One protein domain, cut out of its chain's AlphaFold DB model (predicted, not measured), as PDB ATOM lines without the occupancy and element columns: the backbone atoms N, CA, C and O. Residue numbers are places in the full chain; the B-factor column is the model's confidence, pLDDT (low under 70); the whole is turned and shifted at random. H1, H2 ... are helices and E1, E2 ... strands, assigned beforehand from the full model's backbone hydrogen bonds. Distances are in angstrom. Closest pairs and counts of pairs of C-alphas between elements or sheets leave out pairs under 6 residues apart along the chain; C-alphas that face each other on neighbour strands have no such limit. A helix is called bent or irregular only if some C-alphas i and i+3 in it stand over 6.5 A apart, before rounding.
ATOM      1  N   CYS A  14     -45.363  21.340  27.100       66.31
ATOM      2  CA  CYS A  14     -44.582  22.533  27.387       66.31
ATOM      3  C   CYS A  14     -43.529  22.279  28.469       66.31
ATOM      4  O   CYS A  14     -42.400  22.736  28.301       66.31
ATOM      5  N   LEU A  15     -43.856  21.529  29.528       69.88
ATOM      6  CA  LEU A  15     -42.884  21.150  30.563       69.88
ATOM      7  C   LEU A  15     -41.802  20.230  29.994       69.88
ATOM      8  O   LEU A  15     -40.624  20.564  30.086       69.88
ATOM      9  N   TYR A  16     -42.197  19.175  29.274       73.31
ATOM     10  CA  TYR A  16     -41.241  18.256  28.640       73.31
ATOM     11  C   TYR A  16     -40.268  18.975  27.687       73.31
ATOM     12  O   TYR A  16     -39.071  18.703  27.675       73.31
ATOM     13  N   ARG A  17     -40.761  19.943  26.900       76.12
ATOM     14  CA  ARG A  17     -39.904  20.720  25.991       76.12
ATOM     15  C   ARG A  17     -38.914  21.615  26.721       76.12
ATOM     16  O   ARG A  17     -37.790  21.749  26.253       76.12
ATOM     17  N   LYS A  18     -39.322  22.237  27.827       82.81
ATOM     18  CA  LYS A  18     -38.432  23.098  28.613       82.81
ATOM     19  C   LYS A  18     -37.313  22.286  29.258       82.81
ATOM     20  O   LYS A  18     -36.161  22.680  29.148       82.81
ATOM     21  N   GLU A  19     -37.646  21.139  29.845       83.75
ATOM     22  CA  GLU A  19     -36.662  20.225  30.439       83.75
ATOM     23  C   GLU A  19     -35.674  19.691  29.396       83.75
ATOM     24  O   GLU A  19     -34.471  19.653  29.643       83.75
ATOM     25  N   LEU A  20     -36.163  19.352  28.196       87.75
ATOM     26  CA  LEU A  20     -35.305  18.923  27.097       87.75
ATOM     27  C   LEU A  20     -34.342  20.042  26.670       87.75
ATOM     28  O   LEU A  20     -33.146  19.801  26.559       87.75
ATOM     29  N   VAL A  21     -34.837  21.265  26.458       88.19
ATOM     30  CA  VAL A  21     -33.985  22.404  26.064       88.19
ATOM     31  C   VAL A  21     -32.911  22.685  27.118       88.19
ATOM     32  O   VAL A  21     -31.748  22.850  26.761       88.19
ATOM     33  N   GLU A  22     -33.275  22.673  28.399       90.06
ATOM     34  CA  GLU A  22     -32.338  22.882  29.509       90.06
ATOM     35  C   GLU A  22     -31.222  21.824  29.524       90.06
ATOM     36  O   GLU A  22     -30.041  22.147  29.668       90.06
ATOM     37  N   TYR A  23     -31.581  20.556  29.305       89.00
ATOM     38  CA  TYR A  23     -30.617  19.462  29.202       89.00
ATOM     39  C   TYR A  23     -29.630  19.667  28.045       89.00
ATOM     40  O   TYR A  23     -28.419  19.573  28.245       89.00
ATOM     41  N   TRP A  24     -30.126  19.990  26.847       89.94
ATOM     42  CA  TRP A  24     -29.268  20.197  25.675       89.94
ATOM     43  C   TRP A  24     -28.328  21.395  25.832       89.94
ATOM     44  O   TRP A  24     -27.205  21.346  25.340       89.94
ATOM     45  N   LEU A  25     -28.765  22.457  26.514       90.19
ATOM     46  CA  LEU A  25     -27.956  23.661  26.712       90.19
ATOM     47  C   LEU A  25     -26.879  23.495  27.785       90.19
ATOM     48  O   LEU A  25     -25.789  24.047  27.636       90.19
ATOM     49  N   HIS A  26     -27.180  22.776  28.869       91.94
ATOM     50  CA  HIS A  26     -26.338  22.800  30.069       91.94
ATOM     51  C   HIS A  26     -25.696  21.462  30.430       91.94
ATOM     52  O   HIS A  26     -24.702  21.451  31.153       91.94
ATOM     53  N   GLN A  27     -26.249  20.341  29.969       88.94
ATOM     54  CA  GLN A  27     -25.842  19.008  30.424       88.94
ATOM     55  C   GLN A  27     -25.327  18.114  29.293       88.94
ATOM     56  O   GLN A  27     -24.552  17.192  29.551       88.94
ATOM     57  N   TYR A  28     -25.739  18.362  28.050       86.69
ATOM     58  CA  TYR A  28     -25.345  17.534  26.919       86.69
ATOM     59  C   TYR A  28     -23.920  17.855  26.438       86.69
ATOM     60  O   TYR A  28     -23.660  18.904  25.856       86.69
ATOM     61  N   ASP A  29     -22.988  16.920  26.657       85.56
ATOM     62  CA  ASP A  29     -21.610  17.007  26.160       85.56
ATOM     63  C   ASP A  29     -21.501  16.411  24.744       85.56
ATOM     64  O   ASP A  29     -21.449  15.189  24.551       85.56
ATOM     65  N   TRP A  30     -21.433  17.284  23.737       83.12
ATOM     66  CA  TRP A  30     -21.200  16.885  22.345       83.12
ATOM     67  C   TRP A  30     -19.842  16.202  22.152       83.12
ATOM     68  O   TRP A  30     -19.736  15.220  21.413       83.12
ATOM     69  N   HIS A  31     -18.806  16.657  22.860       84.94
ATOM     70  CA  HIS A  31     -17.457  16.124  22.698       84.94
ATOM     71  C   HIS A  31     -17.337  14.690  23.201       84.94
ATOM     72  O   HIS A  31     -16.486  13.940  22.723       84.94
ATOM     73  N   ARG A  32     -18.193  14.267  24.137       84.25
ATOM     74  CA  ARG A  32     -18.288  12.856  24.519       84.25
ATOM     75  C   ARG A  32     -18.647  11.981  23.321       84.25
ATOM     76  O   ARG A  32     -17.937  11.021  23.040       84.25
ATOM     77  N   HIS A  33     -19.685  12.358  22.589       80.88
ATOM     78  CA  HIS A  33     -20.159  11.604  21.433       80.88
ATOM     79  C   HIS A  33     -19.170  11.693  20.265       80.88
ATOM     80  O   HIS A  33     -18.955  10.718  19.551       80.88
ATOM     81  N   GLU A  34     -18.501  12.837  20.112       80.69
ATOM     82  CA  GLU A  34     -17.429  13.016  19.132       80.69
ATOM     83  C   GLU A  34     -16.222  12.105  19.404       80.69
ATOM     84  O   GLU A  34     -15.615  11.612  18.461       80.69
ATOM     85  N   ARG A  35     -15.896  11.821  20.672       84.06
ATOM     86  CA  ARG A  35     -14.837  10.861  21.043       84.06
ATOM     87  C   ARG A  35     -15.240   9.405  20.808       84.06
ATOM     88  O   ARG A  35     -14.380   8.578  20.523       84.06
ATOM     89  N   GLU A  36     -16.524   9.096  20.934       77.25
ATOM     90  CA  GLU A  36     -17.070   7.749  20.728       77.25
ATOM     91  C   GLU A  36     -17.289   7.449  19.231       77.25
ATOM     92  O   GLU A  36     -17.206   6.300  18.801       77.25
ATOM     93  N   MET A  37     -17.494   8.478  18.401       72.62
ATOM     94  CA  MET A  37     -17.765   8.333  16.968       72.62
ATOM     95  C   MET A  37     -16.645   7.629  16.166       72.62
ATOM     96  O   MET A  37     -16.977   6.740  15.381       72.62
ATOM     97  N   PRO A  38     -15.341   7.917  16.369       74.38
ATOM     98  CA  PRO A  38     -14.238   7.220  15.705       74.38
ATOM     99  C   PRO A  38     -14.120   5.726  16.022       74.38
ATOM    100  O   PRO A  38     -13.339   5.045  15.363       74.38
ATOM    101  N   ALA A  39     -14.854   5.204  17.015       74.88
ATOM    102  CA  ALA A  39     -14.840   3.776  17.337       74.88
ATOM    103  C   ALA A  39     -15.341   2.899  16.174       74.88
ATOM    104  O   ALA A  39     -15.076   1.700  16.139       74.88
ATOM    105  N   PHE A  40     -16.047   3.497  15.213       69.50
ATOM    106  CA  PHE A  40     -16.504   2.831  14.004       69.50
ATOM    107  C   PHE A  40     -15.682   3.277  12.798       69.50
ATOM    108  O   PHE A  40     -15.313   4.444  12.674       69.50
ATOM    109  N   SER A  41     -15.436   2.371  11.855       75.69
ATOM    110  CA  SER A  41     -14.746   2.736  10.620       75.69
ATOM    111  C   SER A  41     -15.709   3.476   9.693       75.69
ATOM    112  O   SER A  41     -16.676   2.903   9.186       75.69
ATOM    113  N   HIS A  42     -15.459   4.764   9.474       75.62
ATOM    114  CA  HIS A  42     -16.249   5.605   8.578       75.62
ATOM    115  C   HIS A  42     -15.678   5.569   7.161       75.62
ATOM    116  O   HIS A  42     -14.515   5.906   6.941       75.62
ATOM    117  N   TYR A  43     -16.515   5.234   6.186       78.00
ATOM    118  CA  TYR A  43     -16.152   5.205   4.774       78.00
ATOM    119  C   TYR A  43     -17.058   6.136   3.976       78.00
ATOM    120  O   TYR A  43     -18.251   6.278   4.251       78.00
ATOM    121  N   LYS A  44     -16.482   6.783   2.966       79.62
ATOM    122  CA  LYS A  44     -17.214   7.590   1.991       79.62
ATOM    123  C   LYS A  44     -16.913   7.024   0.616       79.62
ATOM    124  O   LYS A  44     -15.751   6.962   0.225       79.62
ATOM    125  N   ILE A  45     -17.950   6.613  -0.097       83.25
ATOM    126  CA  ILE A  45     -17.846   6.162  -1.482       83.25
ATOM    127  C   ILE A  45     -18.721   7.056  -2.346       83.25
ATOM    128  O   ILE A  45     -19.795   7.477  -1.930       83.25
ATOM    129  N   THR A  46     -18.243   7.376  -3.542       81.06
ATOM    130  CA  THR A  46     -19.035   8.127  -4.515       81.06
ATOM    131  C   THR A  46     -19.562   7.142  -5.545       81.06
ATOM    132  O   THR A  46     -18.769   6.533  -6.261       81.06
ATOM    133  N   ILE A  47     -20.882   6.969  -5.600       80.94
ATOM    134  CA  ILE A  47     -21.559   6.142  -6.607       80.94
ATOM    135  C   ILE A  47     -22.382   7.097  -7.470       80.94
ATOM    136  O   ILE A  47     -23.161   7.881  -6.938       80.94
ATOM    137  N   GLU A  48     -22.148   7.092  -8.785       82.88
ATOM    138  CA  GLU A  48     -22.846   7.961  -9.754       82.88
ATOM    139  C   GLU A  48     -22.798   9.467  -9.410       82.88
ATOM    140  O   GLU A  48     -23.726  10.224  -9.672       82.88
ATOM    141  N   GLY A  49     -21.697   9.917  -8.800       82.38
ATOM    142  CA  GLY A  49     -21.524  11.312  -8.374       82.38
ATOM    143  C   GLY A  49     -22.204  11.665  -7.045       82.38
ATOM    144  O   GLY A  49     -22.041  12.786  -6.567       82.38
ATOM    145  N   ILE A  50     -22.905  10.722  -6.410       84.44
ATOM    146  CA  ILE A  50     -23.542  10.909  -5.105       84.44
ATOM    147  C   ILE A  50     -22.585  10.424  -4.006       84.44
ATOM    148  O   ILE A  50     -22.209   9.246  -3.998       84.44
ATOM    149  N   PRO A  51     -22.176  11.293  -3.061       77.75
ATOM    150  CA  PRO A  51     -21.355  10.879  -1.931       77.75
ATOM    151  C   PRO A  51     -22.213  10.120  -0.911       77.75
ATOM    152  O   PRO A  51     -23.071  10.696  -0.243       77.75
ATOM    153  N   ILE A  52     -21.956   8.824  -0.764       81.88
ATOM    154  CA  ILE A  52     -22.612   7.946   0.206       81.88
ATOM    155  C   ILE A  52     -21.653   7.707   1.374       81.88
ATOM    156  O   ILE A  52     -20.507   7.288   1.191       81.88
ATOM    157  N   HIS A  53     -22.125   7.980   2.590       80.38
ATOM    158  CA  HIS A  53     -21.390   7.733   3.830       80.38
ATOM    159  C   HIS A  53     -21.885   6.443   4.495       80.38
ATOM    160  O   HIS A  53     -23.074   6.311   4.776       80.38
ATOM    161  N   TRP A  54     -20.968   5.521   4.788       74.50
ATOM    162  CA  TRP A  54     -21.238   4.248   5.460       74.50
ATOM    163  C   TRP A  54     -20.366   4.115   6.716       74.50
ATOM    164  O   TRP A  54     -19.204   4.523   6.718       74.50
ATOM    165  N   LYS A  55     -20.908   3.510   7.781       74.12
ATOM    166  CA  LYS A  55     -20.152   3.116   8.982       74.12
ATOM    167  C   LYS A  55     -20.032   1.597   9.033       74.12
ATOM    168  O   LYS A  55     -21.043   0.905   8.966       74.12
ATOM    169  N   PHE A  56     -18.819   1.077   9.141       70.44
ATOM    170  CA  PHE A  56     -18.560  -0.353   9.272       70.44
ATOM    171  C   PHE A  56     -18.205  -0.686  10.720       70.44
ATOM    172  O   PHE A  56     -17.282  -0.102  11.292       70.44
ATOM    173  N   CYS A  57     -18.929  -1.644  11.290       60.22
ATOM    174  CA  CYS A  57     -18.680  -2.176  12.621       60.22
ATOM    175  C   CYS A  57     -18.256  -3.637  12.455       60.22
ATOM    176  O   CYS A  57     -19.093  -4.472  12.126       60.22
TER     177      CYS A  57
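What this domain is: This is residues 14 to 57 of the 83 residues of the protein "EHN domain-containing protein" of Deltaproteobacteria bacterium (UniProt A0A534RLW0). What shape does the printed part make? It is a string of separate pieces, a two-strand antiparallel hairpin, E1 and E2, at one end, and H2 and then H1 leading away from it in a wide open arc, with no shared core. What is it built of? The 44 printed residues hold two named helices and two named strands, in the order H1, H2, E1, E2, a mixed class with a sheet of order E1 - E2. How spread out is it? It is extended, with a radius of gyration of the C-alphas of 16.7 A and spans of 46 by 23 by 15 A.

Where its parts are: Where are the strands? E1 is residues 41 to 47, 18.8 A long, and E2 is residues 50 to 56, 18.9 A long, ending with C-alpha 56 at (-18.560, -0.353, 9.272). Where are the helices? H2 is residues 30 to 39, 15.4 A long. H1 is residues 14 to 26, 18.4 A long, beginning with C-alpha 14 at (-44.582, 22.533, 27.387).

How they stand to each other: How do the strands pair? E1 and E2 form a hairpin, antiparallel at 154 degrees, with N 43 and O 54 within hydrogen-bond range at 2.8 A and N 52 and O 45 at 2.8 A. The C-alphas of Thr 46 and Pro 51 face each other at 4.4 A. Which elements stay apart? H1 is apart from H2, E1 and E2, and H2 is apart from E2. How are the helix backbones? Every O i to N i+4 pair is within hydrogen-bond range in H1, and 4 of 6 in H2. H2 is neither bent nor irregular, but only just: C-alphas 35 and 38 are 6.5 A apart.

The domain as a whole: How large is it? The two C-alphas farthest apart, those of Leu 15 and Glu 48, are 46.9 A apart. What stands free? Residues 14 to 36 and 46 to 51 do. Is anything cut or uncertain? The printed part has no cut, and its three links, H1 to H2, H2 to E1 and E1 to E2, are tight. The mean pLDDT of the printed part is 80.2, with residues 14 to 15, 40 and 57 under 70.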